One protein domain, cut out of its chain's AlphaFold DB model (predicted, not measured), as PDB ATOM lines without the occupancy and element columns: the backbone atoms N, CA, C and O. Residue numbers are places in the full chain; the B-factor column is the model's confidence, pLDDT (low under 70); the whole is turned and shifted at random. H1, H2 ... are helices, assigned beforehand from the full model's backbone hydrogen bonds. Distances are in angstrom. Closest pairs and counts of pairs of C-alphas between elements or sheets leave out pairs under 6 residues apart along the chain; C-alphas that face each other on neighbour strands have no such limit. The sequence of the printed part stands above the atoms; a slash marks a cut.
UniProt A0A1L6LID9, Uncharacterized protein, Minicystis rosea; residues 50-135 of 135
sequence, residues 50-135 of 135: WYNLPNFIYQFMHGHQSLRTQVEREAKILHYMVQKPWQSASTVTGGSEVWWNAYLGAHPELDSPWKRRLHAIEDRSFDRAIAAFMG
ATOM      1  N   TRP A  50      15.887 -60.063  47.527       97.12
ATOM      2  CA  TRP A  50      15.673 -58.750  46.919       97.12
ATOM      3  C   TRP A  50      14.706 -57.836  47.688       97.12
ATOM      4  O   TRP A  50      14.748 -56.621  47.488       97.12
ATOM      5  N   TYR A  51      13.858 -58.399  48.557       97.38
ATOM      6  CA  TYR A  51      12.937 -57.665  49.436       97.38
ATOM      7  C   TYR A  51      13.526 -57.335  50.815       97.38
ATOM      8  O   TYR A  51      12.849 -56.736  51.647       97.38
ATOM      9  N   ASN A  52      14.768 -57.729  51.086       96.75
ATOM     10  CA  ASN A  52      15.504 -57.353  52.289       96.75
ATOM     11  C   ASN A  52      17.007 -57.480  52.008       96.75
ATOM     12  O   ASN A  52      17.690 -58.278  52.647       96.75
ATOM     13  N   LEU A  53      17.501 -56.765  50.993       96.06
ATOM     14  CA  LEU A  53      18.873 -56.910  50.514       96.06
ATOM     15  C   LEU A  53      19.820 -56.058  51.375       96.06
ATOM     16  O   LEU A  53      19.699 -54.831  51.359       96.06
ATOM     17  N   PRO A  54      20.790 -56.656  52.088       93.81
ATOM     18  CA  PRO A  54      21.829 -55.908  52.783       93.81
ATOM     19  C   PRO A  54      22.558 -54.921  51.873       93.81
ATOM     20  O   PRO A  54      23.005 -55.277  50.780       93.81
ATOM     21  N   ASN A  55      22.747 -53.694  52.349       91.50
ATOM     22  CA  ASN A  55      23.344 -52.613  51.566       91.50
ATOM     23  C   ASN A  55      24.783 -52.918  51.087       91.50
ATOM     24  O   ASN A  55      25.152 -52.551  49.973       91.50
ATOM     25  N   PHE A  56      25.577 -53.662  51.866       87.19
ATOM     26  CA  PHE A  56      26.916 -54.096  51.441       87.19
ATOM     27  C   PHE A  56      26.889 -55.183  50.353       87.19
ATOM     28  O   PHE A  56      27.759 -55.186  49.485       87.19
ATOM     29  N   ILE A  57      25.887 -56.077  50.348       91.94
ATOM     30  CA  ILE A  57      25.717 -57.069  49.267       91.94
ATOM     31  C   ILE A  57      25.299 -56.350  47.991       91.94
ATOM     32  O   ILE A  57      25.862 -56.621  46.933       91.94
ATOM     33  N   TYR A  58      24.353 -55.410  48.093       92.62
ATOM     34  CA  TYR A  58      23.955 -54.578  46.961       92.62
ATOM     35  C   TYR A  58      25.170 -53.928  46.301       92.62
ATOM     36  O   TYR A  58      25.365 -54.086  45.098       92.62
ATOM     37  N   GLN A  59      26.019 -53.262  47.086       87.00
ATOM     38  CA  GLN A  59      27.179 -52.586  46.525       87.00
ATOM     39  C   GLN A  59      28.211 -53.550  45.945       87.00
ATOM     40  O   GLN A  59      28.727 -53.293  44.860       87.00
ATOM     41  N   PHE A  60      28.484 -54.671  46.619       88.19
ATOM     42  CA  PHE A  60      29.360 -55.707  46.078       88.19
ATOM     43  C   PHE A  60      28.879 -56.175  44.694       88.19
ATOM     44  O   PHE A  60      29.648 -56.192  43.735       88.19
ATOM     45  N   MET A  61      27.588 -56.492  44.565       92.69
ATOM     46  CA  MET A  61      27.009 -56.925  43.292       92.69
ATOM     47  C   MET A  61      27.010 -55.809  42.245       92.69
ATOM     48  O   MET A  61      27.260 -56.076  41.074       92.69
ATOM     49  N   HIS A  62      26.748 -54.568  42.654       89.69
ATOM     50  CA  HIS A  62      26.719 -53.411  41.763       89.69
ATOM     51  C   HIS A  62      28.117 -53.073  41.215       89.69
ATOM     52  O   HIS A  62      28.251 -52.715  40.045       89.69
ATOM     53  N   GLY A  63      29.163 -53.246  42.028       85.50
ATOM     54  CA  GLY A  63      30.558 -53.077  41.618       85.50
ATOM     55  C   GLY A  63      31.088 -54.209  40.729       85.50
ATOM     56  O   GLY A  63      32.049 -54.008  39.989       85.50
ATOM     57  N   HIS A  64      30.462 -55.389  40.753       87.50
ATOM     58  CA  HIS A  64      30.890 -56.539  39.962       87.50
ATOM     59  C   HIS A  64      30.222 -56.553  38.578       87.50
ATOM     60  O   HIS A  64      29.009 -56.727  38.458       87.50
ATOM     61  N   GLN A  65      31.013 -56.441  37.504       86.62
ATOM     62  CA  GLN A  65      30.511 -56.238  36.135       86.62
ATOM     63  C   GLN A  65      29.453 -57.265  35.689       86.62
ATOM     64  O   GLN A  65      28.472 -56.893  35.051       86.62
ATOM     65  N   SER A  66      29.618 -58.547  36.034       91.88
ATOM     66  CA  SER A  66      28.657 -59.598  35.657       91.88
ATOM     67  C   SER A  66      27.380 -59.630  36.507       91.88
ATOM     68  O   SER A  66      26.373 -60.173  36.057       91.88
ATOM     69  N   LEU A  67      27.404 -59.069  37.719       93.06
ATOM     70  CA  LEU A  67      26.281 -59.103  38.665       93.06
ATOM     71  C   LEU A  67      25.497 -57.789  38.678       93.06
ATOM     72  O   LEU A  67      24.330 -57.780  39.071       93.06
ATOM     73  N   ARG A  68      26.112 -56.700  38.205       92.50
ATOM     74  CA  ARG A  68      25.542 -55.353  38.199       92.50
ATOM     75  C   ARG A  68      24.148 -55.305  37.578       92.50
ATOM     76  O   ARG A  68      23.195 -54.907  38.239       92.50
ATOM     77  N   THR A  69      24.002 -55.796  36.347       95.19
ATOM     78  CA  THR A  69      22.709 -55.794  35.640       95.19
ATOM     79  C   THR A  69      21.642 -56.603  36.382       95.19
ATOM     80  O   THR A  69      20.458 -56.275  36.331       95.19
ATOM     81  N   GLN A  70      22.040 -57.674  37.076       95.69
ATOM     82  CA  GLN A  70      21.113 -58.477  37.868       95.69
ATOM     83  C   GLN A  70      20.648 -57.706  39.102       95.69
ATOM     84  O   GLN A  70      19.446 -57.620  39.333       95.69
ATOM     85  N   VAL A  71      21.566 -57.129  39.884       95.06
ATOM     86  CA  VAL A  71      21.179 -56.408  41.103       95.06
ATOM     87  C   VAL A  71      20.368 -55.149  40.788       95.06
ATOM     88  O   VAL A  71      19.389 -54.889  41.478       95.06
ATOM     89  N   GLU A  72      20.690 -54.427  39.710       92.75
ATOM     90  CA  GLU A  72      19.917 -53.262  39.252       92.75
ATOM     91  C   GLU A  72      18.480 -53.639  38.845       92.75
ATOM     92  O   GLU A  72      17.548 -52.870  39.074       92.75
ATOM     93  N   ARG A  73      18.277 -54.832  38.269       96.12
ATOM     94  CA  ARG A  73      16.950 -55.317  37.855       96.12
ATOM     95  C   ARG A  73      16.138 -55.887  39.020       96.12
ATOM     96  O   ARG A  73      14.927 -55.657  39.123       96.12
ATOM     97  N   GLU A  74      16.781 -56.690  39.859       97.38
ATOM     98  CA  GLU A  74      16.095 -57.525  40.841       97.38
ATOM     99  C   GLU A  74      15.906 -56.828  42.193       97.38
ATOM    100  O   GLU A  74      14.857 -57.023  42.804       97.38
ATOM    101  N   ALA A  75      16.855 -56.001  42.657       96.38
ATOM    102  CA  ALA A  75      16.785 -55.387  43.986       96.38
ATOM    103  C   ALA A  75      15.532 -54.506  44.146       96.38
ATOM    104  O   ALA A  75      15.264 -53.634  43.319       96.38
ATOM    105  N   LYS A  76      14.759 -54.738  45.218       96.44
ATOM    106  CA  LYS A  76      13.516 -54.000  45.519       96.44
ATOM    107  C   LYS A  76      13.609 -53.185  46.802       96.44
ATOM    108  O   LYS A  76      13.099 -52.073  46.848       96.44
ATOM    109  N   ILE A  77      14.244 -53.732  47.842       96.25
ATOM    110  CA  ILE A  77      14.378 -53.086  49.153       96.25
ATOM    111  C   ILE A  77      15.817 -53.241  49.636       96.25
ATOM    112  O   ILE A  77      16.312 -54.363  49.765       96.25
ATOM    113  N   LEU A  78      16.463 -52.113  49.936       94.50
ATOM    114  CA  LEU A  78      17.785 -52.074  50.555       94.50
ATOM    115  C   LEU A  78      17.667 -51.939  52.072       94.50
ATOM    116  O   LEU A  78      16.982 -51.054  52.584       94.50
ATOM    117  N   HIS A  79      18.390 -52.792  52.787       95.19
ATOM    118  CA  HIS A  79      18.515 -52.748  54.232       95.19
ATOM    119  C   HIS A  79      19.900 -52.219  54.614       95.19
ATOM    120  O   HIS A  79      20.906 -52.921  54.515       95.19
ATOM    121  N   TYR A  80      19.943 -50.965  55.069       93.06
ATOM    122  CA  TYR A  80      21.149 -50.340  55.613       93.06
ATOM    123  C   TYR A  80      21.442 -50.866  57.021       93.06
ATOM    124  O   TYR A  80      20.868 -50.394  58.016       93.06
ATOM    125  N   MET A  81      22.308 -51.877  57.086       88.19
ATOM    126  CA  MET A  81      22.708 -52.543  58.325       88.19
ATOM    127  C   MET A  81      23.949 -51.878  58.926       88.19
ATOM    128  O   MET A  81      24.776 -51.322  58.208       88.19
ATOM    129  N   VAL A  82      24.091 -51.977  60.252       84.81
ATOM    130  CA  VAL A  82      25.223 -51.456  61.046       84.81
ATOM    131  C   VAL A  82      25.325 -49.924  61.056       84.81
ATOM    132  O   VAL A  82      25.072 -49.311  62.090       84.81
ATOM    133  N   GLN A  83      25.649 -49.297  59.926       83.75
ATOM    134  CA  GLN A  83      25.773 -47.846  59.780       83.75
ATOM    135  C   GLN A  83      24.606 -47.283  58.969       83.75
ATOM    136  O   GLN A  83      24.147 -47.885  57.995       83.75
ATOM    137  N   LYS A  84      24.099 -46.120  59.383       88.50
ATOM    138  CA  LYS A  84      22.974 -45.463  58.705       88.50
ATOM    139  C   LYS A  84      23.485 -44.389  57.742       88.50
ATOM    140  O   LYS A  84      24.395 -43.658  58.124       88.50
ATOM    141  N   PRO A  85      22.876 -44.228  56.551       85.12
ATOM    142  CA  PRO A  85      23.339 -43.257  55.555       85.12
ATOM    143  C   PRO A  85      23.443 -41.820  56.076       85.12
ATOM    144  O   PRO A  85      24.333 -41.084  55.678       85.12
ATOM    145  N   TRP A  86      22.567 -41.432  57.005       85.75
ATOM    146  CA  TRP A  86      22.514 -40.088  57.587       85.75
ATOM    147  C   TRP A  86      23.465 -39.861  58.777       85.75
ATOM    148  O   TRP A  86      23.416 -38.800  59.399       85.75
ATOM    149  N   GLN A  87      24.299 -40.836  59.153       84.00
ATOM    150  CA  GLN A  87      25.300 -40.637  60.207       84.00
ATOM    151  C   GLN A  87      26.448 -39.753  59.686       84.00
ATOM    152  O   GLN A  87      26.912 -39.911  58.565       84.00
ATOM    153  N   SER A  88      26.881 -38.779  60.492       55.72
ATOM    154  CA  SER A  88      27.627 -37.586  60.057       55.72
ATOM    155  C   SER A  88      29.138 -37.767  59.845       55.72
ATOM    156  O   SER A  88      29.882 -36.794  59.963       55.72
ATOM    157  N   ALA A  89      29.632 -38.976  59.590       54.88
ATOM    158  CA  ALA A  89      31.068 -39.209  59.472       54.88
ATOM    159  C   ALA A  89      31.365 -40.223  58.378       54.88
ATOM    160  O   ALA A  89      31.225 -41.416  58.633       54.88
ATOM    161  N   SER A  90      31.803 -39.717  57.212       56.09
ATOM    162  CA  SER A  90      32.509 -40.457  56.152       56.09
ATOM    163  C   SER A  90      32.072 -41.915  56.101       56.09
ATOM    164  O   SER A  90      32.844 -42.829  56.412       56.09
ATOM    165  N   THR A  91      30.774 -42.100  55.889       54.22
ATOM    166  CA  THR A  91      30.144 -43.373  56.174       54.22
ATOM    167  C   THR A  91      30.477 -44.267  55.009       54.22
ATOM    168  O   THR A  91      30.037 -44.056  53.881       54.22
ATOM    169  N   VAL A  92      31.288 -45.277  55.282       59.03
ATOM    170  CA  VAL A  92      31.594 -46.341  54.338       59.03
ATOM    171  C   VAL A  92      30.384 -47.290  54.304       59.03
ATOM    172  O   VAL A  92      30.458 -48.471  54.629       59.03
ATOM    173  N   THR A  93      29.211 -46.730  54.008       64.06
ATOM    174  CA  THR A  93      27.950 -47.453  53.889       64.06
ATOM    175  C   THR A  93      27.702 -47.718  52.436       64.06
ATOM    176  O   THR A  93      27.499 -46.789  51.658       64.06
ATOM    177  N   GLY A  94      27.664 -48.992  52.081       70.88
ATOM    178  CA  GLY A  94      27.446 -49.315  50.697       70.88
ATOM    179  C   GLY A  94      26.098 -48.923  50.146       70.88
ATOM    180  O   GLY A  94      25.092 -49.064  50.840       70.88
ATOM    181  N   GLY A  95      26.105 -48.416  48.911       79.50
ATOM    182  CA  GLY A  95      24.913 -47.952  48.206       79.50
ATOM    183  C   GLY A  95      24.231 -46.759  48.877       79.50
ATOM    184  O   GLY A  95      22.999 -46.693  48.872       79.50
ATOM    185  N   SER A  96      24.983 -45.853  49.512       84.62
ATOM    186  CA  SER A  96      24.402 -44.687  50.188       84.62
ATOM    187  C   SER A  96      23.797 -43.680  49.202       84.62
ATOM    188  O   SER A  96      22.808 -43.024  49.532       84.62
ATOM    189  N   GLU A  97      24.296 -43.631  47.964       84.19
ATOM    190  CA  GLU A  97      23.771 -42.827  46.859       84.19
ATOM    191  C   GLU A  97      22.279 -43.082  46.642       84.19
ATOM    192  O   GLU A  97      21.511 -42.134  46.477       84.19
ATOM    193  N   VAL A  98      21.840 -44.346  46.692       89.12
ATOM    194  CA  VAL A  98      20.424 -44.708  46.517       89.12
ATOM    195  C   VAL A  98      19.561 -44.039  47.591       89.12
ATOM    196  O   VAL A  98      18.499 -43.496  47.283       89.12
ATOM    197  N   TRP A  99      20.040 -44.010  48.838       91.12
ATOM    198  CA  TRP A  99      19.343 -43.361  49.945       91.12
ATOM    199  C   TRP A  99      19.329 -41.840  49.795       91.12
ATOM    200  O   TRP A  99      18.266 -41.231  49.891       91.12
ATOM    201  N   TRP A 100      20.478 -41.220  49.512       89.56
ATOM    202  CA  TRP A 100      20.576 -39.765  49.362       89.56
ATOM    203  C   TRP A 100      19.779 -39.247  48.165       89.56
ATOM    204  O   TRP A 100      19.137 -38.203  48.269       89.56
ATOM    205  N   ASN A 101      19.746 -39.986  47.056       90.00
ATOM    206  CA  ASN A 101      18.911 -39.650  45.904       90.00
ATOM    207  C   ASN A 101      17.420 -39.683  46.258       90.00
ATOM    208  O   ASN A 101      16.695 -38.757  45.891       90.00
ATOM    209  N   ALA A 102      16.969 -40.703  46.997       92.12
ATOM    210  CA  ALA A 102      15.588 -40.784  47.466       92.12
ATOM    211  C   ALA A 102      15.258 -39.669  48.473       92.12
ATOM    212  O   ALA A 102      14.239 -38.994  48.331       92.12
ATOM    213  N   TYR A 103      16.136 -39.431  49.451       92.38
ATOM    214  CA  TYR A 103      15.954 -38.410  50.480       92.38
ATOM    215  C   TYR A 103      15.891 -36.999  49.888       92.38
ATOM    216  O   TYR A 103      14.939 -36.273  50.147       92.38
ATOM    217  N   LEU A 104      16.851 -36.613  49.042       92.00
ATOM    218  CA  LEU A 104      16.862 -35.289  48.408       92.00
ATOM    219  C   LEU A 104      15.748 -35.131  47.364       92.00
ATOM    220  O   LEU A 104      15.275 -34.023  47.142       92.00
ATOM    221  N   GLY A 105      15.297 -36.229  46.745       92.75
ATOM    222  CA  GLY A 105      14.104 -36.223  45.895       92.75
ATOM    223  C   GLY A 105      12.814 -35.965  46.680       92.75
ATOM    224  O   GLY A 105      11.932 -35.267  46.187       92.75
ATOM    225  N   ALA A 106      12.716 -36.491  47.904       94.94
ATOM    226  CA  ALA A 106      11.600 -36.240  48.818       94.94
ATOM    227  C   ALA A 106      11.693 -34.880  49.536       94.94
ATOM    228  O   ALA A 106      10.664 -34.337  49.930       94.94
ATOM    229  N   HIS A 107      12.904 -34.325  49.655       93.00
ATOM    230  CA  HIS A 107      13.203 -33.043  50.299       93.00
ATOM    231  C   HIS A 107      13.920 -32.059  49.354       93.00
ATOM    232  O   HIS A 107      15.097 -31.737  49.578       93.00
ATOM    233  N   PRO A 108      13.255 -31.555  48.294       93.06
ATOM    234  CA  PRO A 108      13.871 -30.634  47.338       93.06
ATOM    235  C   PRO A 108      14.405 -29.346  47.979       93.06
ATOM    236  O   PRO A 108      15.365 -28.762  47.486       93.06
ATOM    237  N   GLU A 109      13.821 -28.911  49.098       94.81
ATOM    238  CA  GLU A 109      14.263 -27.755  49.883       94.81
ATOM    239  C   GLU A 109      15.654 -27.939  50.505       94.81
ATOM    240  O   GLU A 109      16.344 -26.963  50.809       94.81
ATOM    241  N   LEU A 110      16.077 -29.191  50.691       89.25
ATOM    242  CA  LEU A 110      17.393 -29.547  51.209       89.25
ATOM    243  C   LEU A 110      18.374 -29.925  50.100       89.25
ATOM    244  O   LEU A 110      19.565 -30.087  50.402       89.25
ATOM    245  N   ASP A 111      17.903 -30.067  48.858       90.56
ATOM    246  CA  ASP A 111      18.718 -30.470  47.720       90.56
ATOM    247  C   ASP A 111      19.685 -29.360  47.315       90.56
ATOM    248  O   ASP A 111      19.350 -28.182  47.182       90.56
ATOM    249  N   SER A 112      20.940 -29.747  47.136       88.56
ATOM    250  CA  SER A 112      21.964 -28.845  46.654       88.56
ATOM    251  C   SER A 112      23.010 -29.615  45.859       88.56
ATOM    252  O   SER A 112      23.444 -30.689  46.296       88.56
ATOM    253  N   PRO A 113      23.508 -29.054  44.741       87.62
ATOM    254  CA  PRO A 113      24.545 -29.695  43.941       87.62
ATOM    255  C   PRO A 113      25.792 -30.082  44.745       87.62
ATOM    256  O   PRO A 113      26.433 -31.086  44.434       87.62
ATOM    257  N   TRP A 114      26.145 -29.317  45.787       85.12
ATOM    258  CA  TRP A 114      27.301 -29.639  46.626       85.12
ATOM    259  C   TRP A 114      27.065 -30.882  47.493       85.12
ATOM    260  O   TRP A 114      27.972 -31.702  47.604       85.12
ATOM    261  N   LYS A 115      25.855 -31.071  48.044       82.06
ATOM    262  CA  LYS A 115      25.504 -32.256  48.847       82.06
ATOM    263  C   LYS A 115      25.531 -33.513  47.993       82.06
ATOM    264  O   LYS A 115      26.168 -34.494  48.357       82.06
ATOM    265  N   ARG A 116      24.928 -33.450  46.801       82.81
ATOM    266  CA  ARG A 116      24.964 -34.562  45.839       82.81
ATOM    267  C   ARG A 116      26.394 -34.945  45.462       82.81
ATOM    268  O   ARG A 116      26.723 -36.124  45.416       82.81
ATOM    269  N   ARG A 117      27.263 -33.953  45.230       82.44
ATOM    270  CA  ARG A 117      28.686 -34.200  44.948       82.44
ATOM    271  C   ARG A 117      29.423 -34.818  46.132       82.44
ATOM    272  O   ARG A 117      30.238 -35.702  45.901       82.44
ATOM    273  N   LEU A 118      29.153 -34.364  47.356       82.25
ATOM    274  CA  LEU A 118      29.762 -34.916  48.565       82.25
ATOM    275  C   LEU A 118      29.444 -36.413  48.701       82.25
ATOM    276  O   LEU A 118      30.366 -37.222  48.748       82.25
ATOM    277  N   HIS A 119      28.164 -36.785  48.641       77.69
ATOM    278  CA  HIS A 119      27.741 -38.183  48.783       77.69
ATOM    279  C   HIS A 119      28.215 -39.072  47.624       77.69
ATOM    280  O   HIS A 119      28.614 -40.214  47.833       77.69
ATOM    281  N   ALA A 120      28.289 -38.534  46.403       75.69
ATOM    282  CA  ALA A 120      28.858 -39.264  45.269       75.69
ATOM    283  C   ALA A 120      30.365 -39.566  45.429       75.69
ATOM    284  O   ALA A 120      30.876 -40.516  44.835       75.69
ATOM    285  N   ILE A 121      31.111 -38.757  46.191       75.69
ATOM    286  CA  ILE A 121      32.533 -39.009  46.479       75.69
ATOM    287  C   ILE A 121      32.688 -40.119  47.528       75.69
ATOM    288  O   ILE A 121      33.603 -40.940  47.404       75.69
ATOM    289  N   GLU A 122      31.804 -40.166  48.526       72.25
ATOM    290  CA  GLU A 122      31.798 -41.199  49.571       72.25
ATOM    291  C   GLU A 122      31.607 -42.594  48.955       72.25
ATOM    292  O   GLU A 122      32.439 -43.479  49.162       72.25
ATOM    293  N   ASP A 123      30.618 -42.750  48.072       67.94
ATOM    294  CA  ASP A 123      30.348 -44.030  47.407       67.94
ATOM    295  C   ASP A 123      31.480 -44.462  46.459       67.94
ATOM    296  O   ASP A 123      31.935 -45.608  46.510       67.94
ATOM    297  N   ARG A 124      32.044 -43.532  45.670       70.69
ATOM    298  CA  ARG A 124      33.214 -43.826  44.815       70.69
ATOM    299  C   ARG A 124      34.426 -44.302  45.608       70.69
ATOM    300  O   ARG A 124      35.242 -45.058  45.080       70.69
ATOM    301  N   SER A 125      34.589 -43.818  46.837       68.50
ATOM    302  CA  SER A 125      35.701 -44.219  47.701       68.50
ATOM    303  C   SER A 125      35.584 -45.692  48.089       68.50
ATOM    304  O   SER A 125      36.587 -46.406  48.070       68.50
ATOM    305  N   PHE A 126      34.368 -46.178  48.346       67.50
ATOM    306  CA  PHE A 126      34.146 -47.596  48.608       67.50
ATOM    307  C   PHE A 126      34.248 -48.460  47.356       67.50
ATOM    308  O   PHE A 126      34.882 -49.512  47.408       67.50
ATOM    309  N   ASP A 127      33.696 -48.021  46.223       67.81
ATOM    310  CA  ASP A 127      33.791 -48.783  44.971       67.81
ATOM    311  C   ASP A 127      35.255 -49.030  44.585       67.81
ATOM    312  O   ASP A 127      35.626 -50.130  44.179       67.81
ATOM    313  N   ARG A 128      36.121 -48.026  44.790       70.31
ATOM    314  CA  ARG A 128      37.572 -48.174  44.615       70.31
ATOM    315  C   ARG A 128      38.188 -49.166  45.598       70.31
ATOM    316  O   ARG A 128      39.066 -49.922  45.193       70.31
ATOM    317  N   ALA A 129      37.755 -49.171  46.858       70.38
ATOM    318  CA  ALA A 129      38.244 -50.119  47.858       70.38
ATOM    319  C   ALA A 129      37.861 -51.566  47.502       70.38
ATOM    320  O   ALA A 129      38.702 -52.459  47.577       70.38
ATOM    321  N   ILE A 130      36.624 -51.786  47.050       66.62
ATOM    322  CA  ILE A 130      36.139 -53.091  46.584       66.62
ATOM    323  C   ILE A 130      36.876 -53.532  45.320       66.62
ATOM    324  O   ILE A 130      37.361 -54.657  45.269       66.62
ATOM    325  N   ALA A 131      37.020 -52.654  44.324       68.25
ATOM    326  CA  ALA A 131      37.751 -52.974  43.098       68.25
ATOM    327  C   ALA A 131      39.213 -53.358  43.389       68.25
ATOM    328  O   ALA A 131      39.692 -54.368  42.887       68.25
ATOM    329  N   ALA A 132      39.898 -52.613  44.265       71.19
ATOM    330  CA  ALA A 132      41.261 -52.940  44.685       71.19
ATOM    331  C   ALA A 132      41.360 -54.280  45.439       71.19
ATOM    332  O   ALA A 132      42.392 -54.941  45.371       71.19
ATOM    333  N   PHE A 133      40.307 -54.681  46.155       68.31
ATOM    334  CA  PHE A 133      40.247 -55.969  46.848       68.31
ATOM    335  C   PHE A 133      39.929 -57.141  45.905       68.31
ATOM    336  O   PHE A 133      40.375 -58.258  46.152       68.31
ATOM    337  N   MET A 134      39.158 -56.902  44.839       66.50
ATOM    338  CA  MET A 134      38.691 -57.951  43.925       66.50
ATOM    339  C   MET A 134      39.614 -58.223  42.727       66.50
ATOM    340  O   MET A 134      39.470 -59.289  42.132       66.50
ATOM    341  N   GLY A 135      40.578 -57.339  42.432       52.16
ATOM    342  CA  GLY A 135      41.564 -57.521  41.353       52.16
ATOM    343  C   GLY A 135      41.089 -57.016  40.000       52.16
ATOM    344  O   GLY A 135      40.138 -57.607  39.444       52.16
TER     345      GLY A 135
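AT A GLANCE: This is residues 50 to 135 of the 135 residues of an uncharacterized protein of Minicystis rosea (UniProt A0A1L6LID9). H1 and H2 pack together near the last part of a long helix, H4, and H3 folds back along H4's earlier part as a helical hairpin. The long loop of residues 75 to 95 links H2 to H3. The printed part, 86 residues with four named helices, H1 to H4, is all helix, compact with a radius of gyration of the C-alphas of 13.0 A, and spans 38 by 28 by 23 A.

HOW THE PARTS SIT: Start at H1, residues 55 to 63, which touches H2, residues 65 to 74, at a steep 51 degrees; the closest C-alphas, His 62 and Arg 68, are 4.2 A apart. H3, residues 96 to 106, touches residues 116 to 123 alone of H4, residues 113 to 134, at a shallow 21 degrees, opposite ways; C-alphas 97 and 119 are closest, 6.4 A. H4 touches H1 with residues 127 to 131 alone, about perpendicular at 75 degrees; C-alphas 63 and 127 are closest, 6.3 A. O i to N i+4 pairs are all within hydrogen-bond range in H1, H3 and H4, and 4 of 6 in H2.

IN THESE COORDINATES: Find H1's start at C-alpha 55 (23.344, -52.613, 51.566); H4 runs 31.6 A to C-alpha 134 (38.691, -57.951, 43.925).

THE WHOLE: Look for no cut. Confidence is under 70 in 15 residues, among them 88 to 93.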